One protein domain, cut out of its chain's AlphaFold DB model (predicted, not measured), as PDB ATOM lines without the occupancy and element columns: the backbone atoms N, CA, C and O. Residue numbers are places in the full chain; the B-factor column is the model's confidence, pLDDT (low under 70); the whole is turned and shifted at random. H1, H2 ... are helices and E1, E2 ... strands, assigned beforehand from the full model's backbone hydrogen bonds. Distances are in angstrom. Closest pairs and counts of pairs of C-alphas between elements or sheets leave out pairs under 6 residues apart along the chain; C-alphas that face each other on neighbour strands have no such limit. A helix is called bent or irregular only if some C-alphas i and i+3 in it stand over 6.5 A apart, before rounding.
ATOM      1  N   PHE A  17     181.623 242.128 179.504       95.94
ATOM      2  CA  PHE A  17     180.907 240.911 179.152       95.94
ATOM      3  C   PHE A  17     179.491 241.223 178.671       95.94
ATOM      4  O   PHE A  17     178.928 242.270 178.995       95.94
ATOM      5  N   VAL A  18     178.915 240.289 177.919       95.81
ATOM      6  CA  VAL A  18     177.518 240.315 177.476       95.81
ATOM      7  C   VAL A  18     176.851 239.018 177.914       95.81
ATOM      8  O   VAL A  18     177.424 237.940 177.768       95.81
ATOM      9  N   ALA A  19     175.649 239.135 178.472       95.06
ATOM     10  CA  ALA A  19     174.793 238.016 178.844       95.06
ATOM     11  C   ALA A  19     173.387 238.278 178.296       95.06
ATOM     12  O   ALA A  19     172.750 239.273 178.663       95.06
ATOM     13  N   TYR A  20     172.915 237.420 177.396       94.62
ATOM     14  CA  TYR A  20     171.581 237.539 176.817       94.62
ATOM     15  C   TYR A  20     170.510 236.929 177.724       94.62
ATOM     16  O   TYR A  20     170.785 236.111 178.596       94.62
ATOM     17  N   GLY A  21     169.258 237.356 177.535       91.56
ATOM     18  CA  GLY A  21     168.121 236.869 178.327       91.56
ATOM     19  C   GLY A  21     168.065 237.407 179.760       91.56
ATOM     20  O   GLY A  21     167.142 237.075 180.498       91.56
ATOM     21  N   VAL A  22     169.004 238.277 180.143       89.88
ATOM     22  CA  VAL A  22     169.059 238.894 181.470       89.88
ATOM     23  C   VAL A  22     168.381 240.264 181.451       89.88
ATOM     24  O   VAL A  22     168.767 241.122 180.651       89.88
ATOM     25  N   PRO A  23     167.424 240.538 182.356       86.44
ATOM     26  CA  PRO A  23     166.858 241.871 182.502       86.44
ATOM     27  C   PRO A  23     167.937 242.916 182.807       86.44
ATOM     28  O   PRO A  23     168.796 242.724 183.682       86.44
ATOM     29  N   GLN A  24     167.872 244.052 182.109       83.00
ATOM     30  CA  GLN A  24     168.718 245.195 182.431       83.00
ATOM     31  C   GLN A  24     168.278 245.797 183.764       83.00
ATOM     32  O   GLN A  24     167.119 246.161 183.956       83.00
ATOM     33  N   ARG A  25     169.227 245.884 184.692       81.44
ATOM     34  CA  ARG A  25     169.019 246.373 186.051       81.44
ATOM     35  C   ARG A  25     170.162 247.303 186.414       81.44
ATOM     36  O   ARG A  25     171.320 246.894 186.377       81.44
ATOM     37  N   THR A  26     169.840 248.546 186.750       76.38
ATOM     38  CA  THR A  26     170.831 249.569 187.120       76.38
ATOM     39  C   THR A  26     171.310 249.425 188.568       76.38
ATOM     40  O   THR A  26     172.341 249.980 188.932       76.38
ATOM     41  N   ASP A  27     170.602 248.648 189.393       84.25
ATOM     42  CA  ASP A  27     170.905 248.384 190.804       84.25
ATOM     43  C   ASP A  27     171.805 247.152 191.031       84.25
ATOM     44  O   ASP A  27     172.171 246.847 192.171       84.25
ATOM     45  N   ARG A  28     172.196 246.441 189.963       84.69
ATOM     46  CA  ARG A  28     173.001 245.216 190.055       84.69
ATOM     47  C   ARG A  28     174.424 245.525 190.532       84.69
ATOM     48  O   ARG A  28     175.265 245.992 189.771       84.69
ATOM     49  N   ARG A  29     174.720 245.193 191.793       87.12
ATOM     50  CA  ARG A  29     176.068 245.343 192.383       87.12
ATOM     51  C   ARG A  29     177.010 244.181 192.084       87.12
ATOM     52  O   ARG A  29     178.220 244.366 192.033       87.12
ATOM     53  N   VAL A  30     176.465 242.976 191.942       90.69
ATOM     54  CA  VAL A  30     177.220 241.752 191.662       90.69
ATOM     55  C   VAL A  30     176.465 240.925 190.635       90.69
ATOM     56  O   VAL A  30     175.242 240.893 190.647       90.69
ATOM     57  N   PHE A  31     177.204 240.250 189.760       92.81
ATOM     58  CA  PHE A  31     176.652 239.251 188.851       92.81
ATOM     59  C   PHE A  31     176.961 237.869 189.422       92.81
ATOM     60  O   PHE A  31     178.139 237.528 189.585       92.81
ATOM     61  N   LYS A  32     175.929 237.101 189.761       94.88
ATOM     62  CA  LYS A  32     176.040 235.731 190.268       94.88
ATOM     63  C   LYS A  32     175.315 234.814 189.296       94.88
ATOM     64  O   LYS A  32     174.111 234.951 189.113       94.88
ATOM     65  N   VAL A  33     176.047 233.884 188.691       94.81
ATOM     66  CA  VAL A  33     175.532 233.029 187.607       94.81
ATOM     67  C   VAL A  33     174.262 232.270 188.015       94.81
ATOM     68  O   VAL A  33     173.344 232.147 187.214       94.81
ATOM     69  N   TRP A  34     174.165 231.817 189.268       93.94
ATOM     70  CA  TRP A  34     172.993 231.084 189.764       93.94
ATOM     71  C   TRP A  34     171.772 231.972 190.057       93.94
ATOM     72  O   TRP A  34     170.652 231.487 189.965       93.94
ATOM     73  N   GLU A  35     171.961 233.258 190.383       93.50
ATOM     74  CA  GLU A  35     170.843 234.198 190.585       93.50
ATOM     75  C   GLU A  35     170.291 234.695 189.244       93.50
ATOM     76  O   GLU A  35     169.086 234.881 189.100       93.50
ATOM     77  N   GLU A  36     171.169 234.893 188.259       92.19
ATOM     78  CA  GLU A  36     170.786 235.358 186.920       92.19
ATOM     79  C   GLU A  36     170.349 234.201 186.004       92.19
ATOM     80  O   GLU A  36     169.730 234.432 184.970       92.19
ATOM     81  N   GLY A  37     170.678 232.955 186.364       91.94
ATOM     82  CA  GLY A  37     170.368 231.754 185.581       91.94
ATOM     83  C   GLY A  37     171.168 231.622 184.283       91.94
ATOM     84  O   GLY A  37     170.904 230.713 183.498       91.94
ATOM     85  N   VAL A  38     172.141 232.507 184.048       93.25
ATOM     86  CA  VAL A  38     172.966 232.510 182.841       93.25
ATOM     87  C   VAL A  38     174.430 232.792 183.158       93.25
ATOM     88  O   VAL A  38     174.780 233.538 184.078       93.25
ATOM     89  N   ILE A  39     175.296 232.209 182.341       95.12
ATOM     90  CA  ILE A  39     176.697 232.602 182.208       95.12
ATOM     91  C   ILE A  39     176.813 233.710 181.153       95.12
ATOM     92  O   ILE A  39     175.937 233.818 180.295       95.12
ATOM     93  N   PRO A  40     177.881 234.523 181.166       96.62
ATOM     94  CA  PRO A  40     178.162 235.403 180.042       96.62
ATOM     95  C   PRO A  40     178.308 234.618 178.736       96.62
ATOM     96  O   PRO A  40     179.040 233.629 178.678       96.62
ATOM     97  N   ASP A  41     177.656 235.089 177.680       98.12
ATOM     98  CA  ASP A  41     177.813 234.541 176.336       98.12
ATOM     99  C   ASP A  41     179.134 234.999 175.707       98.12
ATOM    100  O   ASP A  41     179.788 234.244 174.991       98.12
ATOM    101  N   TRP A  42     179.537 236.237 175.990       98.56
ATOM    102  CA  TRP A  42     180.713 236.877 175.408       98.56
ATOM    103  C   TRP A  42     181.496 237.623 176.483       98.56
ATOM    104  O   TRP A  42     180.903 238.298 177.329       98.56
ATOM    105  N   VAL A  43     182.822 237.526 176.448       98.56
ATOM    106  CA  VAL A  43     183.733 238.222 177.367       98.56
ATOM    107  C   VAL A  43     184.887 238.850 176.594       98.56
ATOM    108  O   VAL A  43     185.469 238.204 175.725       98.56
ATOM    109  N   LEU A  44     185.277 240.065 176.982       97.81
ATOM    110  CA  LEU A  44     186.510 240.725 176.563       97.81
ATOM    111  C   LEU A  44     187.331 241.144 177.780       97.81
ATOM    112  O   LEU A  44     186.830 241.775 178.712       97.81
ATOM    113  N   GLU A  45     188.616 240.815 177.725       97.12
ATOM    114  CA  GLU A  45     189.632 241.295 178.656       97.12
ATOM    115  C   GLU A  45     190.532 242.301 177.934       97.12
ATOM    116  O   GLU A  45     191.120 242.003 176.890       97.12
ATOM    117  N   VAL A  46     190.651 243.493 178.504       95.12
ATOM    118  CA  VAL A  46     191.626 244.496 178.090       95.12
ATOM    119  C   VAL A  46     192.900 244.204 178.870       95.12
ATOM    120  O   VAL A  46     193.014 244.446 180.074       95.12
ATOM    121  N   THR A  47     193.855 243.581 178.198       91.88
ATOM    122  CA  THR A  47     195.059 243.070 178.848       91.88
ATOM    123  C   THR A  47     196.040 244.198 179.171       91.88
ATOM    124  O   THR A  47     196.107 245.221 178.497       91.88
ATOM    125  N   SER A  48     196.824 243.985 180.225       89.25
ATOM    126  CA  SER A  48     197.890 244.868 180.691       89.25
ATOM    127  C   SER A  48     199.230 244.121 180.718       89.25
ATOM    128  O   SER A  48     199.269 242.885 180.749       89.25
ATOM    129  N   LYS A  49     200.357 244.842 180.844       87.31
ATOM    130  CA  LYS A  49     201.705 244.250 181.056       87.31
ATOM    131  C   LYS A  49     201.740 243.187 182.154       87.31
ATOM    132  O   LYS A  49     202.575 242.282 182.177       87.31
ATOM    133  N   SER A  50     200.878 243.382 183.134       84.75
ATOM    134  CA  SER A  50     200.813 242.661 184.386       84.75
ATOM    135  C   SER A  50     199.842 241.475 184.333       84.75
ATOM    136  O   SER A  50     200.098 240.469 184.997       84.75
ATOM    137  N   THR A  51     198.791 241.563 183.511       87.50
ATOM    138  CA  THR A  51     197.667 240.611 183.476       87.50
ATOM    139  C   THR A  51     197.653 239.705 182.252       87.50
ATOM    140  O   THR A  51     197.060 238.633 182.335       87.50
ATOM    141  N   TRP A  52     198.377 240.032 181.174       91.12
ATOM    142  CA  TRP A  52     198.316 239.275 179.911       91.12
ATOM    143  C   TRP A  52     198.507 237.758 180.079       91.12
ATOM    144  O   TRP A  52     197.805 236.962 179.462       91.12
ATOM    145  N   ARG A  53     199.410 237.328 180.975       92.50
ATOM    146  CA  ARG A  53     199.645 235.898 181.272       92.50
ATOM    147  C   ARG A  53     198.484 235.238 182.002       92.50
ATOM    148  O   ARG A  53     198.218 234.053 181.805       92.50
ATOM    149  N   GLU A  54     197.844 235.973 182.904       93.62
ATOM    150  CA  GLU A  54     196.668 235.490 183.624       93.62
ATOM    151  C   GLU A  54     195.475 235.385 182.677       93.62
ATOM    152  O   GLU A  54     194.785 234.360 182.692       93.62
ATOM    153  N   ASP A  55     195.294 236.394 181.822       95.25
ATOM    154  CA  ASP A  55     194.256 236.437 180.801       95.25
ATOM    155  C   ASP A  55     194.445 235.267 179.803       95.25
ATOM    156  O   ASP A  55     193.521 234.473 179.623       95.25
ATOM    157  N   GLU A  56     195.642 235.050 179.228       95.12
ATOM    158  CA  GLU A  56     195.962 233.915 178.320       95.12
ATOM    159  C   GLU A  56     195.894 232.532 179.000       95.12
ATOM    160  O   GLU A  56     195.687 231.498 178.352       95.12
ATOM    161  N   GLY A  57     196.089 232.494 180.317       96.25
ATOM    162  CA  GLY A  57     196.219 231.268 181.093       96.25
ATOM    163  C   GLY A  57     194.982 230.943 181.920       96.25
ATOM    164  O   GLY A  57     194.133 230.140 181.529       96.25
ATOM    165  N   THR A  58     194.952 231.478 183.138       96.56
ATOM    166  CA  THR A  58     193.990 231.099 184.179       96.56
ATOM    167  C   THR A  58     192.570 231.510 183.818       96.56
ATOM    168  O   THR A  58     191.671 230.674 183.908       96.56
ATOM    169  N   LYS A  59     192.368 232.754 183.377       96.94
ATOM    170  CA  LYS A  59     191.037 233.257 183.020       96.94
ATOM    171  C   LYS A  59     190.504 232.603 181.755       96.94
ATOM    172  O   LYS A  59     189.383 232.111 181.788       96.94
ATOM    173  N   ARG A  60     191.322 232.466 180.703       97.88
ATOM    174  CA  ARG A  60     190.946 231.691 179.507       97.88
ATOM    175  C   ARG A  60     190.415 230.300 179.869       97.88
ATOM    176  O   ARG A  60     189.334 229.926 179.434       97.88
ATOM    177  N   ARG A  61     191.145 229.540 180.698       98.12
ATOM    178  CA  ARG A  61     190.709 228.199 181.139       98.12
ATOM    179  C   ARG A  61     189.445 228.230 181.998       98.12
ATOM    180  O   ARG A  61     188.659 227.290 181.949       98.12
ATOM    181  N   LEU A  62     189.262 229.270 182.811       98.00
ATOM    182  CA  LEU A  62     188.041 229.455 183.590       98.00
ATOM    183  C   LEU A  62     186.839 229.697 182.672       98.00
ATOM    184  O   LEU A  62     185.842 229.002 182.826       98.00
ATOM    185  N   TYR A  63     186.942 230.640 181.735       98.44
ATOM    186  CA  TYR A  63     185.865 230.974 180.803       98.44
ATOM    187  C   TYR A  63     185.491 229.783 179.912       98.44
ATOM    188  O   TYR A  63     184.304 229.501 179.760       98.44
ATOM    189  N   GLU A  64     186.488 229.011 179.460       98.38
ATOM    190  CA  GLU A  64     186.281 227.735 178.756       98.38
ATOM    191  C   GLU A  64     185.459 226.765 179.616       98.38
ATOM    192  O   GLU A  64     184.418 226.269 179.195       98.38
ATOM    193  N   ARG A  65     185.889 226.541 180.865       97.50
ATOM    194  CA  ARG A  65     185.249 225.589 181.782       97.50
ATOM    195  C   ARG A  65     183.815 225.968 182.141       97.50
ATOM    196  O   ARG A  65     182.996 225.073 182.318       97.50
ATOM    197  N   ILE A  66     183.527 227.256 182.326       96.50
ATOM    198  CA  ILE A  66     182.173 227.705 182.687       96.50
ATOM    199  C   ILE A  66     181.267 227.874 181.465       96.50
ATOM    200  O   ILE A  66     180.088 228.136 181.656       96.50
ATOM    201  N   GLY A  67     181.786 227.707 180.245       97.44
ATOM    202  CA  GLY A  67     180.989 227.671 179.020       97.44
ATOM    203  C   GLY A  67     180.779 229.016 178.322       97.44
ATOM    204  O   GLY A  67     179.840 229.138 177.540       97.44
ATOM    205  N   VAL A  68     181.615 230.031 178.580       98.38
ATOM    206  CA  VAL A  68     181.513 231.314 177.858       98.38
ATOM    207  C   VAL A  68     181.746 231.053 176.370       98.38
ATOM    208  O   VAL A  68     182.799 230.531 176.001       98.38
ATOM    209  N   ARG A  69     180.776 231.410 175.522       98.50
ATOM    210  CA  ARG A  69     180.758 231.027 174.100       98.50
ATOM    211  C   ARG A  69     181.850 231.716 173.296       98.50
ATOM    212  O   ARG A  69     182.448 231.075 172.440       98.50
ATOM    213  N   GLU A  70     182.131 232.981 173.587       98.69
ATOM    214  CA  GLU A  70     183.224 233.721 172.964       98.69
ATOM    215  C   GLU A  70     184.091 234.453 173.986       98.69
ATOM    216  O   GLU A  70     183.592 235.184 174.843       98.69
ATOM    217  N   TYR A  71     185.406 234.292 173.858       98.69
ATOM    218  CA  TYR A  71     186.384 234.936 174.722       98.69
ATOM    219  C   TYR A  71     187.410 235.724 173.916       98.69
ATOM    220  O   TYR A  71     188.132 235.165 173.086       98.69
ATOM    221  N   TRP A  72     187.508 237.014 174.214       98.44
ATOM    222  CA  TRP A  72     188.354 237.966 173.519       98.44
ATOM    223  C   TRP A  72     189.371 238.615 174.452       98.44
ATOM    224  O   TRP A  72     189.141 238.801 175.649       98.44
ATOM    225  N   GLN A  73     190.510 238.978 173.878       97.62
ATOM    226  CA  GLN A  73     191.571 239.735 174.528       97.62
ATOM    227  C   GLN A  73     192.039 240.842 173.604       97.62
ATOM    228  O   GLN A  73     192.274 240.589 172.423       97.62
ATOM    229  N   PHE A  74     192.217 242.038 174.152       96.00
ATOM    230  CA  PHE A  74     192.714 243.192 173.417       96.00
ATOM    231  C   PHE A  74     193.798 243.911 174.215       96.00
ATOM    232  O   PHE A  74     193.605 244.210 175.392       96.00
ATOM    233  N   ASP A  75     194.931 244.183 173.571       94.38
ATOM    234  CA  ASP A  75     196.011 244.999 174.117       94.38
ATOM    235  C   ASP A  75     196.004 246.394 173.474       94.38
ATOM    236  O   ASP A  75     196.471 246.542 172.337       94.38
ATOM    237  N   PRO A  76     195.511 247.428 174.182       90.31
ATOM    238  CA  PRO A  76     195.462 248.785 173.650       90.31
ATOM    239  C   PRO A  76     196.856 249.393 173.447       90.31
ATOM    240  O   PRO A  76     197.017 250.263 172.591       90.31
ATOM    241  N   THR A  77     197.885 248.937 174.176       89.69
ATOM    242  CA  THR A  77     199.247 249.480 174.032       89.69
ATOM    243  C   THR A  77     200.036 248.784 172.928       89.69
ATOM    244  O   THR A  77     201.000 249.351 172.415       89.69
ATOM    245  N   SER A  78     199.596 247.596 172.497       89.62
ATOM    246  CA  SER A  78     200.299 246.754 171.518       89.62
ATOM    247  C   SER A  78     201.711 246.339 171.965       89.62
ATOM    248  O   SER A  78     202.608 246.200 171.133       89.62
ATOM    249  N   GLU A  79     201.937 246.181 173.269       89.81
ATOM    250  CA  GLU A  79     203.267 245.916 173.838       89.81
ATOM    251  C   GLU A  79     203.419 244.497 174.409       89.81
ATOM    252  O   GLU A  79     204.548 244.039 174.611       89.81
ATOM    253  N   TYR A  80     202.318 243.802 174.714       86.62
ATOM    254  CA  TYR A  80     202.339 242.589 175.539       86.62
ATOM    255  C   TYR A  80     201.450 241.446 175.036       86.62
ATOM    256  O   TYR A  80     201.649 240.314 175.482       86.62
ATOM    257  N   LEU A  81     200.504 241.702 174.129       91.94
ATOM    258  CA  LEU A  81     199.726 240.661 173.448       91.94
ATOM    259  C   LEU A  81     200.070 240.619 171.957       91.94
ATOM    260  O   LEU A  81     199.982 241.631 171.266       91.94
ATOM    261  N   ASP A  82     200.423 239.433 171.463       89.38
ATOM    262  CA  ASP A  82     200.702 239.193 170.046       89.38
ATOM    263  C   ASP A  82     199.878 237.999 169.519       89.38
ATOM    264  O   ASP A  82     200.043 236.883 170.038       89.38
ATOM    265  N   PRO A  83     198.971 238.203 168.539       91.56
ATOM    266  CA  PRO A  83     198.542 239.503 167.996       91.56
ATOM    267  C   PRO A  83     197.790 240.372 169.024       91.56
ATOM    268  O   PRO A  83     197.255 239.856 170.003       91.56
ATOM    269  N   ILE A  84     197.696 241.688 168.773       93.38
ATOM    270  CA  ILE A  84     197.091 242.681 169.698       93.38
ATOM    271  C   ILE A  84     195.601 242.440 169.993       93.38
ATOM    272  O   ILE A  84     195.059 242.994 170.946       93.38
ATOM    273  N   LEU A  85     194.933 241.632 169.169       95.81
ATOM    274  CA  LEU A  85     193.577 241.134 169.371       95.81
ATOM    275  C   LEU A  85     193.610 239.618 169.201       95.81
ATOM    276  O   LEU A  85     194.097 239.122 168.188       95.81
ATOM    277  N   LYS A  86     193.050 238.892 170.163       97.31
ATOM    278  CA  LYS A  86     192.821 237.447 170.064       97.31
ATOM    279  C   LYS A  86     191.379 237.152 170.416       97.31
ATOM    280  O   LYS A  86     190.867 237.690 171.395       97.31
ATOM    281  N   GLY A  87     190.742 236.269 169.665       97.88
ATOM    282  CA  GLY A  87     189.401 235.794 169.975       97.88
ATOM    283  C   GLY A  87     189.330 234.280 169.899       97.88
ATOM    284  O   GLY A  87     190.129 233.646 169.213       97.88
ATOM    285  N   ARG A  88     188.412 233.696 170.664       98.38
ATOM    286  CA  ARG A  88     188.165 232.259 170.701       98.38
ATOM    287  C   ARG A  88     186.672 231.988 170.752       98.38
ATOM    288  O   ARG A  88     185.971 232.679 171.490       98.38
ATOM    289  N   ALA A  89     186.226 230.940 170.069       98.50
ATOM    290  CA  ALA A  89     184.893 230.365 170.234       98.50
ATOM    291  C   ALA A  89     184.965 229.036 170.979       98.50
ATOM    292  O   ALA A  89     185.891 228.246 170.775       98.50
ATOM    293  N   LEU A  90     183.983 228.778 171.839       98.56
ATOM    294  CA  LEU A  90     183.818 227.486 172.490       98.56
ATOM    295  C   LEU A  90     183.308 226.466 171.468       98.56
ATOM    296  O   LEU A  90     182.217 226.614 170.915       98.56
ATOM    297  N   GLY A  91     184.112 225.441 171.220       97.62
ATOM    298  CA  GLY A  91     183.769 224.321 170.361       97.62
ATOM    299  C   GLY A  91     182.748 223.375 171.001       97.62
ATOM    300  O   GLY A  91     182.506 223.416 172.212       97.62
ATOM    301  N   PRO A  92     182.160 222.469 170.201       95.50
ATOM    302  CA  PRO A  92     181.188 221.483 170.681       95.50
ATOM    303  C   PRO A  92     181.780 220.467 171.673       95.50
ATOM    304  O   PRO A  92     181.037 219.807 172.392       95.50
ATOM    305  N   ASP A  93     183.105 220.341 171.728       96.25
ATOM    306  CA  ASP A  93     183.849 219.521 172.688       96.25
ATOM    307  C   ASP A  93     184.125 220.246 174.022       96.25
ATOM    308  O   ASP A  93     184.781 219.694 174.910       96.25
ATOM    309  N   GLY A  94     183.640 221.485 174.169       96.06
ATOM    310  CA  GLY A  94     183.880 222.322 175.340       96.06
ATOM    311  C   GLY A  94     185.294 222.903 175.401       96.06
ATOM    312  O   GLY A  94     185.744 223.275 176.485       96.06
ATOM    313  N   ARG A  95     186.019 222.967 174.275       98.19
ATOM    314  CA  ARG A  95     187.349 223.589 174.183       98.19
ATOM    315  C   ARG A  95     187.328 224.837 173.329       98.19
ATOM    316  O   ARG A  95     186.603 224.919 172.342       98.19
ATOM    317  N   TYR A  96     188.152 225.812 173.689       98.50
ATOM    318  CA  TYR A  96     188.312 226.993 172.860       98.50
ATOM    319  C   TYR A  96     189.098 226.704 171.585       98.50
ATOM    320  O   TYR A  96     190.201 226.161 171.628       98.50
ATOM    321  N   VAL A  97     188.546 227.169 170.467       98.19
ATOM    322  CA  VAL A  97     189.211 227.257 169.170       98.19
ATOM    323  C   VAL A  97     189.522 228.724 168.903       98.19
ATOM    324  O   VAL A  97     188.651 229.582 169.037       98.19
ATOM    325  N   GLU A  98     190.775 229.018 168.567       97.56
ATOM    326  CA  GLU A  98     191.224 230.379 168.281       97.56
ATOM    327  C   GLU A  98     190.737 230.852 166.910       97.56
ATOM    328  O   GLU A  98     190.761 230.104 165.932       97.56
ATOM    329  N   PHE A  99     190.275 232.098 166.852       97.12
ATOM    330  CA  PHE A  99     189.871 232.730 165.610       97.12
ATOM    331  C   PHE A  99     191.087 233.093 164.773       97.12
ATOM    332  O   PHE A  99     192.068 233.651 165.265       97.12
ATOM    333  N   VAL A 100     190.970 232.851 163.472       95.88
ATOM    334  CA  VAL A 100     191.859 233.449 162.484       95.88
ATOM    335  C   VAL A 100     191.300 234.831 162.163       95.88
ATOM    336  O   VAL A 100     190.181 234.954 161.661       95.88
ATOM    337  N   LEU A 101     192.056 235.873 162.511       94.62
ATOM    338  CA  LEU A 101     191.711 237.235 162.120       94.62
ATOM    339  C   LEU A 101     192.005 237.430 160.633       94.62
ATOM    340  O   LEU A 101     193.026 236.972 160.124       94.62
ATOM    341  N   GLU A 102     191.119 238.143 159.956       93.56
ATOM    342  CA  GLU A 102     191.215 238.435 158.533       93.56
ATOM    343  C   GLU A 102     191.443 239.923 158.306       93.56
ATOM    344  O   GLU A 102     190.889 240.766 159.012       93.56
ATOM    345  N   GLU A 103     192.223 240.266 157.288       90.81
ATOM    346  CA  GLU A 103     192.403 241.655 156.888       90.81
ATOM    347  C   GLU A 103     191.219 242.117 156.026       90.81
ATOM    348  O   GLU A 103     190.944 241.548 154.968       90.81
ATOM    349  N   ARG A 104     190.503 243.150 156.481       85.00
ATOM    350  CA  ARG A 104     189.413 243.803 155.740       85.00
ATOM    351  C   ARG A 104     189.445 245.307 155.991       85.00
ATOM    352  O   ARG A 104     189.700 245.745 157.109       85.00
ATOM    353  N   ASP A 105     189.185 246.099 154.953       76.31
ATOM    354  CA  ASP A 105     189.137 247.569 155.021       76.31
ATOM    355  C   ASP A 105     190.373 248.212 155.697       76.31
ATOM    356  O   ASP A 105     190.267 249.225 156.389       76.31
ATOM    357  N   GLY A 106     191.559 247.615 155.509       77.19
ATOM    358  CA  GLY A 106     192.830 248.109 156.056       77.19
ATOM    359  C   GLY A 106     193.086 247.776 157.533       77.19
ATOM    360  O   GLY A 106     193.955 248.395 158.148       77.19
ATOM    361  N   GLY A 107     192.345 246.828 158.114       83.12
ATOM    362  CA  GLY A 107     192.530 246.380 159.493       83.12
ATOM    363  C   GLY A 107     192.234 244.895 159.692       83.12
ATOM    364  O   GLY A 107     191.498 244.280 158.925       83.12
ATOM    365  N   LEU A 108     192.798 244.307 160.749       92.38
ATOM    366  CA  LEU A 108     192.456 242.945 161.158       92.38
ATOM    367  C   LEU A 108     191.065 242.922 161.788       92.38
ATOM    368  O   LEU A 108     190.728 243.780 162.607       92.38
ATOM    369  N   CYS A 109     190.267 241.924 161.443       95.06
ATOM    370  CA  CYS A 109     188.929 241.770 161.973       95.06
ATOM    371  C   CYS A 109     188.482 240.315 162.047       95.06
ATOM    372  O   CYS A 109     189.038 239.436 161.392       95.06
ATOM    373  N   HIS A 110     187.447 240.075 162.844       97.06
ATOM    374  CA  HIS A 110     186.708 238.822 162.826       97.06
ATOM    375  C   HIS A 110     185.276 239.060 163.319       97.06
ATOM    376  O   HIS A 110     185.026 239.965 164.121       97.06
ATOM    377  N   ARG A 111     184.323 238.277 162.806       96.81
ATOM    378  CA  ARG A 111     182.912 238.378 163.189       96.81
ATOM    379  C   ARG A 111     182.666 237.629 164.491       96.81
ATOM    380  O   ARG A 111     182.980 236.453 164.593       96.81
ATOM    381  N   SER A 112     182.077 238.307 165.467       97.94
ATOM    382  CA  SER A 112     181.485 237.646 166.625       97.94
ATOM    383  C   SER A 112     180.111 237.113 166.236       97.94
ATOM    384  O   SER A 112     179.210 237.891 165.914       97.94
ATOM    385  N   GLU A 113     179.937 235.798 166.294       97.31
ATOM    386  CA  GLU A 113     178.643 235.145 166.085       97.31
ATOM    387  C   GLU A 113     177.715 235.380 167.284       97.31
ATOM    388  O   GLU A 113     176.497 235.457 167.139       97.31
ATOM    389  N   VAL A 114     178.284 235.541 168.484       97.75
ATOM    390  CA  VAL A 114     177.523 235.868 169.696       97.75
ATOM    391  C   VAL A 114     176.960 237.289 169.645       97.75
ATOM    392  O   VAL A 114     175.812 237.509 170.034       97.75
ATOM    393  N   LEU A 115     177.744 238.271 169.196       97.00
ATOM    394  CA  LEU A 115     177.295 239.666 169.133       97.00
ATOM    395  C   LEU A 115     176.594 240.015 167.815       97.00
ATOM    396  O   LEU A 115     175.839 240.982 167.775       97.00
ATOM    397  N   GLY A 116     176.856 239.272 166.738       96.19
ATOM    398  CA  GLY A 116     176.453 239.660 165.384       96.19
ATOM    399  C   GLY A 116     177.211 240.887 164.858       96.19
ATOM    400  O   GLY A 116     176.719 241.573 163.965       96.19
ATOM    401  N   LEU A 117     178.387 241.183 165.420       95.38
ATOM    402  CA  LEU A 117     179.203 242.360 165.112       95.38
ATOM    403  C   LEU A 117     180.580 241.936 164.611       95.38
ATOM    404  O   LEU A 117     181.142 240.947 165.082       95.38
ATOM    405  N   ASP A 118     181.168 242.728 163.720       94.81
ATOM    406  CA  ASP A 118     182.575 242.575 163.368       94.81
ATOM    407  C   ASP A 118     183.430 243.330 164.395       94.81
ATOM    408  O   ASP A 118     183.290 244.545 164.571       94.81
ATOM    409  N   LEU A 119     184.350 242.625 165.048       94.88
ATOM    410  CA  LEU A 119     185.396 243.244 165.854       94.88
ATOM    411  C   LEU A 119     186.535 243.615 164.916       94.88
ATOM    412  O   LEU A 119     187.127 242.739 164.289       94.88
ATOM    413  N   ARG A 120     186.824 244.910 164.798       92.44
ATOM    414  CA  ARG A 120     187.782 245.463 163.836       92.44
ATOM    415  C   ARG A 120     188.868 246.252 164.551       92.44
ATOM    416  O   ARG A 120     188.571 247.091 165.399       92.44
ATOM    417  N   LEU A 121     190.119 246.026 164.171       90.62
ATOM    418  CA  LEU A 121     191.255 246.847 164.570       90.62
ATOM    419  C   LEU A 121     191.448 247.970 163.556       90.62
ATOM    420  O   LEU A 121     191.955 247.747 162.460       90.62
ATOM    421  N   VAL A 122     191.075 249.189 163.939       85.69
ATOM    422  CA  VAL A 122     191.242 250.392 163.113       85.69
ATOM    423  C   VAL A 122     192.242 251.304 163.806       85.69
ATOM    424  O   VAL A 122     191.997 251.740 164.929       85.69
ATOM    425  N   ASN A 123     193.384 251.585 163.172       83.38
ATOM    426  CA  ASN A 123     194.480 252.355 163.782       83.38
ATOM    427  C   ASN A 123     194.887 251.814 165.169       83.38
ATOM    428  O   ASN A 123     195.045 252.581 166.116       83.38
ATOM    429  N   LYS A 124     195.004 250.482 165.289       84.56
ATOM    430  CA  LYS A 124     195.276 249.738 166.540       84.56
ATOM    431  C   LYS A 124     194.214 249.865 167.641       84.56
ATOM    432  O   LYS A 124     194.412 249.342 168.728       84.56
ATOM    433  N   ARG A 125     193.072 250.495 167.369       86.50
ATOM    434  CA  ARG A 125     191.950 250.601 168.310       86.50
ATOM    435  C   ARG A 125     190.907 249.540 167.997       86.50
ATOM    436  O   ARG A 125     190.544 249.364 166.832       86.50
ATOM    437  N   LEU A 126     190.399 248.872 169.029       91.00
ATOM    438  CA  LEU A 126     189.297 247.925 168.892       91.00
ATOM    439  C   LEU A 126     187.978 248.663 168.652       91.00
ATOM    440  O   LEU A 126     187.597 249.548 169.420       91.00
ATOM    441  N   ARG A 127     187.273 248.280 167.587       89.12
ATOM    442  CA  ARG A 127     185.992 248.845 167.160       89.12
ATOM    443  C   ARG A 127     184.984 247.742 166.874       89.12
ATOM    444  O   ARG A 127     185.356 246.648 166.467       89.12
ATOM    445  N   PHE A 128     183.709 248.071 167.044       91.25
ATOM    446  CA  PHE A 128     182.590 247.171 166.783       91.25
ATOM    447  C   PHE A 128     181.786 247.718 165.612       91.25
ATOM    448  O   PHE A 128     181.228 248.813 165.700       91.25
ATOM    449  N   PHE A 129     181.777 246.983 164.508       90.88
ATOM    450  CA  PHE A 129     181.032 247.320 163.303       90.88
ATOM    451  C   PHE A 129     179.785 246.448 163.212       90.88
ATOM    452  O   PHE A 129     179.874 245.229 163.339       90.88
ATOM    453  N   ASP A 130     178.635 247.077 163.006       92.19
ATOM    454  CA  ASP A 130     177.367 246.414 162.746       92.19
ATOM    455  C   ASP A 130     177.224 246.201 161.229       92.19
ATOM    456  O   ASP A 130     176.930 247.147 160.490       92.19
ATOM    457  N   PRO A 131     177.419 244.967 160.733       91.56
ATOM    458  CA  PRO A 131     177.330 244.681 159.308       91.56
ATOM    459  C   PRO A 131     175.900 244.740 158.765       91.56
ATOM    460  O   PRO A 131     175.732 244.868 157.556       91.56
ATOM    461  N   ALA A 132     174.878 244.641 159.620       91.38
ATOM    462  CA  ALA A 132     173.485 244.741 159.201       91.38
ATOM    463  C   ALA A 132     173.081 246.200 158.954       91.38
ATOM    464  O   ALA A 132     172.300 246.477 158.046       91.38
ATOM    465  N   ARG A 133     173.631 247.132 159.742       88.75
ATOM    466  CA  ARG A 133     173.415 248.579 159.576       88.75
ATOM    467  C   ARG A 133     174.452 249.258 158.683       88.75
ATOM    468  O   ARG A 133     174.193 250.343 158.173       88.75
ATOM    469  N   GLY A 134     175.605 248.625 158.472       88.88
ATOM    470  CA  GLY A 134     176.708 249.189 157.694       88.88
ATOM    471  C   GLY A 134     177.451 250.314 158.421       88.88
ATOM    472  O   GLY A 134     178.064 251.159 157.771       88.88
ATOM    473  N   GLU A 135     177.398 250.349 159.753       87.00
ATOM    474  CA  GLU A 135     177.982 251.416 160.570       87.00
ATOM    475  C   GLU A 135     178.695 250.867 161.811       87.00
ATOM    476  O   GLU A 135     178.446 249.751 162.261       87.00
ATOM    477  N   TYR A 136     179.592 251.660 162.394       85.44
ATOM    478  CA  TYR A 136     180.155 251.342 163.706       85.44
ATOM    479  C   TYR A 136     179.135 251.626 164.808       85.44
ATOM    480  O   TYR A 136     178.411 252.616 164.736       85.44
ATOM    481  N   LEU A 137     179.121 250.807 165.865       82.31
ATOM    482  CA  LEU A 137     178.358 251.150 167.064       82.31
ATOM    483  C   LEU A 137     178.812 252.518 167.604       82.31
ATOM    484  O   LEU A 137     180.013 252.796 167.657       82.31
ATOM    485  N   LEU A 138     177.834 253.336 168.019       65.88
ATOM    486  CA  LEU A 138     177.997 254.740 168.430       65.88
ATOM    487  C   LEU A 138     178.526 255.652 167.301       65.88
ATOM    488  O   LEU A 138     179.460 256.426 167.483       65.88
ATOM    489  N   SER A 139     177.896 255.567 166.127       54.06
ATOM    490  CA  SER A 139     178.161 256.379 164.926       54.06
ATOM    491  C   SER A 139     177.662 257.842 164.984       54.06
ATOM    492  O   SER A 139     177.880 258.597 164.032       54.06
ATOM    493  N   GLY A 140     176.995 258.258 166.070       53.28
ATOM    494  CA  GLY A 140     176.422 259.603 166.244       53.28
ATOM    495  C   GLY A 140     177.451 260.710 166.533       53.28
ATOM    496  O   GLY A 140     178.627 260.439 166.715       53.28
ATOM    497  N   LEU A 141     176.992 261.972 166.585       45.06
ATOM    498  CA  LEU A 141     177.772 263.228 166.717       45.06
ATOM    499  C   LEU A 141     178.765 263.322 167.905       45.06
ATOM    500  O   LEU A 141     179.477 264.319 168.005       45.06
ATOM    501  N   GLU A 142     178.857 262.306 168.762       51.06
ATOM    502  CA  GLU A 142     179.972 262.116 169.691       51.06
ATOM    503  C   GLU A 142     180.872 261.005 169.136       51.06
ATOM    504  O   GLU A 142     180.456 259.847 169.049       51.06
ATOM    505  N   PRO A 143     182.065 261.358 168.631       54.22
ATOM    506  CA  PRO A 143     182.674 260.628 167.541       54.22
ATOM    507  C   PRO A 143     183.202 259.287 168.025       54.22
ATOM    508  O   PRO A 143     183.850 259.199 169.056       54.22
ATOM    509  N   TYR A 144     182.998 258.266 167.203       50.12
ATOM    510  CA  TYR A 144     183.886 257.146 166.902       50.12
ATOM    511  C   TYR A 144     185.096 256.895 167.844       50.12
ATOM    512  O   TYR A 144     185.306 255.762 168.264       50.12
ATOM    513  N   THR A 145     185.925 257.888 168.162       56.56
ATOM    514  CA  THR A 145     187.032 257.789 169.124       56.56
ATOM    515  C   THR A 145     186.628 257.240 170.498       56.56
ATOM    516  O   THR A 145     187.387 256.439 171.037       56.56
ATOM    517  N   VAL A 146     185.421 257.535 171.001       63.69
ATOM    518  CA  VAL A 146     185.009 257.244 172.391       63.69
ATOM    519  C   VAL A 146     185.148 255.769 172.780       63.69
ATOM    520  O   VAL A 146     185.651 255.472 173.856       63.69
ATOM    521  N   VAL A 147     184.758 254.816 171.924       70.06
ATOM    522  CA  VAL A 147     184.842 253.380 172.274       70.06
ATOM    523  C   VAL A 147     186.293 252.909 172.356       70.06
ATOM    524  O   VAL A 147     186.670 252.213 173.294       70.06
ATOM    525  N   GLY A 148     187.118 253.307 171.386       72.50
ATOM    526  CA  GLY A 148     188.544 252.986 171.408       72.50
ATOM    527  C   GLY A 148     189.245 253.652 172.592       72.50
ATOM    528  O   GLY A 148     190.019 253.006 173.282       72.50
ATOM    529  N   GLU A 149     188.937 254.922 172.853       78.94
ATOM    530  CA  GLU A 149     189.425 255.667 174.020       78.94
ATOM    531  C   GLU A 149     188.974 255.023 175.332       78.94
ATOM    532  O   GLU A 149     189.752 254.950 176.273       78.94
ATOM    533  N   GLN A 150     187.754 254.490 175.406       83.94
ATOM    534  CA  GLN A 150     187.272 253.797 176.595       83.94
ATOM    535  C   GLN A 150     188.061 252.512 176.861       83.94
ATOM    536  O   GLN A 150     188.380 252.234 178.015       83.94
ATOM    537  N   PHE A 151     188.431 251.750 175.827       86.38
ATOM    538  CA  PHE A 151     189.311 250.591 176.005       86.38
ATOM    539  C   PHE A 151     190.738 250.987 176.384       86.38
ATOM    540  O   PHE A 151     191.316 250.343 177.258       86.38
ATOM    541  N   ASP A 152     191.278 252.061 175.807       83.62
ATOM    542  CA  ASP A 152     192.570 252.608 176.231       83.62
ATOM    543  C   ASP A 152     192.528 253.006 177.715       83.62
ATOM    544  O   ASP A 152     193.389 252.591 178.487       83.62
ATOM    545  N   LEU A 153     191.474 253.712 178.140       86.50
ATOM    546  CA  LEU A 153     191.254 254.109 179.532       86.50
ATOM    547  C   LEU A 153     191.120 252.901 180.466       86.50
ATOM    548  O   LEU A 153     191.673 252.923 181.564       86.50
ATOM    549  N   ILE A 154     190.420 251.835 180.056       87.56
ATOM    550  CA  ILE A 154     190.358 250.585 180.834       87.56
ATOM    551  C   ILE A 154     191.767 249.993 180.983       87.56
ATOM    552  O   ILE A 154     192.152 249.595 182.087       87.56
ATOM    553  N   GLY A 155     192.553 249.967 179.903       85.00
ATOM    554  CA  GLY A 155     193.937 249.491 179.916       85.00
ATOM    555  C   GLY A 155     194.832 250.311 180.849       85.00
ATOM    556  O   GLY A 155     195.552 249.748 181.678       85.00
ATOM    557  N   GLU A 156     194.745 251.640 180.782       87.12
ATOM    558  CA  GLU A 156     195.461 252.564 181.667       87.12
ATOM    559  C   GLU A 156     195.059 252.384 183.134       87.12
ATOM    560  O   GLU A 156     195.923 252.232 184.000       87.12
ATOM    561  N   GLN A 157     193.757 252.324 183.428       88.75
ATOM    562  CA  GLN A 157     193.255 252.089 184.785       88.75
ATOM    563  C   GLN A 157     193.749 250.753 185.344       88.75
ATOM    564  O   GLN A 157     194.162 250.689 186.505       88.75
ATOM    565  N   ARG A 158     193.767 249.694 184.525       86.06
ATOM    566  CA  ARG A 158     194.351 248.403 184.909       86.06
ATOM    567  C   ARG A 158     195.828 248.522 185.239       86.06
ATOM    568  O   ARG A 158     196.242 248.026 186.286       86.06
ATOM    569  N   ASN A 159     196.609 249.191 184.390       85.62
ATOM    570  CA  ASN A 159     198.033 249.416 184.639       85.62
ATOM    571  C   ASN A 159     198.252 250.134 185.981       85.62
ATOM    572  O   ASN A 159     199.038 249.659 186.802       85.62
ATOM    573  N   VAL A 160     197.495 251.201 186.258       88.12
ATOM    574  CA  VAL A 160     197.581 251.953 187.523       88.12
ATOM    575  C   VAL A 160     197.210 251.086 188.729       88.12
ATOM    576  O   VAL A 160     197.952 251.040 189.713       88.12
ATOM    577  N   ILE A 161     196.083 250.368 188.673       87.19
ATOM    578  CA  ILE A 161     195.641 249.479 189.762       87.19
ATOM    579  C   ILE A 161     196.688 248.392 190.027       87.19
ATOM    580  O   ILE A 161     196.970 248.047 191.179       87.19
ATOM    581  N   ASP A 162     197.293 247.851 188.976       82.00
ATOM    582  CA  ASP A 162     198.311 246.817 189.089       82.00
ATOM    583  C   ASP A 162     199.620 247.338 189.683       82.00
ATOM    584  O   ASP A 162     200.209 246.668 190.539       82.00
ATOM    585  N   GLU A 163     200.065 248.529 189.287       86.00
ATOM    586  CA  GLU A 163     201.218 249.200 189.889       86.00
ATOM    587  C   GLU A 163     200.990 249.460 191.377       86.00
ATOM    588  O   GLU A 163     201.839 249.101 192.201       86.00
ATOM    589  N   GLN A 164     199.809 249.961 191.748       89.62
ATOM    590  CA  GLN A 164     199.428 250.151 193.149       89.62
ATOM    591  C   GLN A 164     199.441 248.826 193.925       89.62
ATOM    592  O   GLN A 164     200.016 248.745 195.014       89.62
ATOM    593  N   ARG A 165     198.888 247.745 193.358       85.56
ATOM    594  CA  ARG A 165     198.908 246.407 193.979       85.56
ATOM    595  C   ARG A 165     200.320 245.837 194.112       85.56
ATOM    596  O   ARG A 165     200.602 245.101 195.059       85.56
ATOM    597  N   ARG A 166     201.214 246.106 193.158       84.75
ATOM    598  CA  ARG A 166     202.629 245.697 193.230       84.75
ATOM    599  C   ARG A 166     203.365 246.473 194.318       84.75
ATOM    600  O   ARG A 166     204.045 245.847 195.129       84.75
ATOM    601  N   ALA A 167     203.175 247.788 194.376       87.56
ATOM    602  CA  ALA A 167     203.756 248.643 195.405       87.56
ATOM    603  C   ALA A 167     203.291 248.233 196.810       87.56
ATOM    604  O   ALA A 167     204.123 248.061 197.702       87.56
ATOM    605  N   LEU A 168     201.989 247.972 196.985       92.25
ATOM    606  CA  LEU A 168     201.430 247.505 198.253       92.25
ATOM    607  C   LEU A 168     202.056 246.175 198.692       92.25
ATOM    608  O   LEU A 168     202.547 246.064 199.813       92.25
ATOM    609  N   ARG A 169     202.130 245.182 197.796       89.62
ATOM    610  CA  ARG A 169     202.752 243.881 198.103       89.62
ATOM    611  C   ARG A 169     204.232 244.005 198.466       89.62
ATOM    612  O   ARG A 169     204.692 243.326 199.383       89.62
ATOM    613  N   ALA A 170     204.976 244.874 197.783       90.44
ATOM    614  CA  ALA A 170     206.379 245.132 198.100       90.44
ATOM    615  C   ALA A 170     206.542 245.805 199.474       90.44
ATOM    616  O   ALA A 170     207.417 245.414 200.250       90.44
ATOM    617  N   ALA A 171     205.678 246.770 199.802       91.31
ATOM    618  CA  ALA A 171     205.661 247.421 201.109       91.31
ATOM    619  C   ALA A 171     205.339 246.421 202.232       91.31
ATOM    620  O   ALA A 171     206.081 246.338 203.210       91.31
ATOM    621  N   GLU A 172     204.303 245.594 202.061       93.31
ATOM    622  CA  GLU A 172     203.941 244.543 203.019       93.31
ATOM    623  C   GLU A 172     205.061 243.515 203.226       93.31
ATOM    624  O   GLU A 172     205.279 243.046 204.344       93.31
ATOM    625  N   ALA A 173     205.766 243.127 202.160       91.94
ATOM    626  CA  ALA A 173     206.899 242.212 202.258       91.94
ATOM    627  C   ALA A 173     208.057 242.840 203.050       91.94
ATOM    628  O   ALA A 173     208.647 242.182 203.908       91.94
ATOM    629  N   ARG A 174     208.339 244.128 202.818       93.00
ATOM    630  CA  ARG A 174     209.396 244.869 203.517       93.00
ATOM    631  C   ARG A 174     209.086 245.063 204.999       93.00
ATOM    632  O   ARG A 174     209.983 244.896 205.822       93.00
ATOM    633  N   ILE A 175     207.829 245.352 205.341       92.44
ATOM    634  CA  ILE A 175     207.361 245.408 206.736       92.44
ATOM    635  C   ILE A 175     207.577 244.048 207.410       92.44
ATOM    636  O   ILE A 175     208.254 243.979 208.433       92.44
ATOM    637  N   ARG A 176     207.115 242.955 206.787       92.12
ATOM    638  CA  ARG A 176     207.296 241.592 207.318       92.12
ATOM    639  C   ARG A 176     208.764 241.214 207.515       92.12
ATOM    640  O   ARG A 176     209.101 240.494 208.453       92.12
ATOM    641  N   GLU A 177     209.651 241.664 206.632       91.88
ATOM    642  CA  GLU A 177     211.084 241.419 206.777       91.88
ATOM    643  C   GLU A 177     211.693 242.205 207.947       91.88
ATOM    644  O   GLU A 177     212.474 241.640 208.716       91.88
ATOM    645  N   LEU A 178     211.311 243.472 208.131       91.25
ATOM    646  CA  LEU A 178     211.745 244.278 209.276       91.25
ATOM    647  C   LEU A 178     211.267 243.673 210.603       91.25
ATOM    648  O   LEU A 178     212.069 243.534 211.525       91.25
ATOM    649  N   GLU A 179     210.012 243.230 210.676       90.31
ATOM    650  CA  GLU A 179     209.458 242.540 211.850       90.31
ATOM    651  C   GLU A 179     210.218 241.244 212.170       90.31
ATOM    652  O   GLU A 179     210.504 240.950 213.332       90.31
ATOM    653  N   ARG A 180     210.611 240.472 211.146       88.38
ATOM    654  CA  ARG A 180     211.444 239.270 211.328       88.38
ATOM    655  C   ARG A 180     212.841 239.595 211.844       88.38
ATOM    656  O   ARG A 180     213.362 238.834 212.653       88.38
ATOM    657  N   ARG A 181     213.448 240.698 211.394       84.25
ATOM    658  CA  ARG A 181     214.776 241.146 211.849       84.25
ATOM    659  C   ARG A 181     214.756 241.705 213.274       84.25
ATOM    660  O   ARG A 181     215.765 241.609 213.961       84.25
ATOM    661  N   GLN A 182     213.632 242.278 213.705       81.38
ATOM    662  CA  GLN A 182     213.453 242.824 215.055       81.38
ATOM    663  C   GLN A 182     212.976 241.789 216.083       81.38
ATOM    664  O   GLN A 182     212.968 242.086 217.276       81.38
ATOM    665  N   ARG A 183     212.609 240.568 215.665       75.25
ATOM    666  CA  ARG A 183     212.311 239.485 216.609       75.25
ATOM    667  C   ARG A 183     213.590 239.090 217.365       75.25
ATOM    668  O   ARG A 183     214.545 238.651 216.720       75.25
TER     669      ARG A 183
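AT A GLANCE: This is residues 17 to 183 of the 186 residues of the protein "Uma2 family endonuclease" of Gammaproteobacteria bacterium (UniProt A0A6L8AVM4). Two four-stranded sheets stand partly face to face as a sandwich, with helix H2 covering the face of the first sheet that is turned away from the second, and one very long helix, H3, begins beside edge strand E8, passes edge strand E1 and sticks out far with its residues 167 to 182. Before the first sheet, residues 17 to 32 make a loose loop that leads to the tiny helix H1. The printed part has 167 residues, with three named helices and eight named strands in the order H1 E1 H2 E2 E3 E4 E5 E6 E7 E8 H3; the class is mixed, helices and strands. The sheet E1 E2 E3 E4 is mixed, and the sheet E5 E6 E7 E8 is antiparallel. The whole is loose, with a radius of gyration of the C-alphas of 19.0 A, and elongated, spanning 69 by 38 by 35 A.

IN THESE COORDINATES: H1 is residues 33 to 36, 5.3 A long, from C-alpha 33 at (175.532, 233.029, 187.607). E1, residues 42 to 46, is followed by H2, residues 52 to 66, 20.1 A long; H2 is irregular, but only just: C-alphas 56 and 59 are 6.8 A apart. E2 is residues 70 to 74, E3 85 to 90, 17.1 A long, E4 96 to 98, E5 102 to 104, E6 107 to 112, E7 117 to 122 and E8 125 to 130. H3, residues 145 to 182, measures 55.1 A and ends with C-alpha 182 at (213.453, 242.824, 215.055).

HOW THE PARTS SIT: Residues 17 to 18 pair antiparallel with residues 42 to 43 of E1. E1 and E2 are parallel, with N 43 and O 70 2.9 A apart; E1, H2 and E2 form a strand-helix-strand unit, two parallel neighbour strands with a helix between, its crossover right-handed. E2 E3 E4 is a meander, each strand the antiparallel neighbour of the one before, with N 71 and O 88 at 2.9 A and N 89 and O 97 at 3.0 A. H2 lies over E2 and E3 at a height over the sheet of 9.5 A, and the closest C-alphas of H2 and E2 are those of Tyr 63 and Tyr 71, 7.3 A. E5 E6 E7 E8, a second meander, is strongly twisted; N 102 and O 109 are 2.8 A apart, N 110 and O 119 3.0 A, and N 118 and O 129 2.8 A. E3 and E6 are near each other. H3 only grazes both sheets; its closest C-alphas to E8 are Gly 148 and Arg 125, 5.2 A, and to E1 Gly 155 and Val 46, 5.8 A. Every O i to N i+4 pair is within hydrogen-bond range in H3, 9 of 11 in H2, and H1 is too short for such a pair.

THE WHOLE: The C-alphas farthest apart, Arg 133 and Arg 183, are 69.6 A apart. The printed part has no cut, and the link E8 to H3, 14 residues, is long. Residues 24 to 30 and 167 to 183 stand free. The mean pLDDT of the printed part is 89.4, and residues 138 to 146 are under 70.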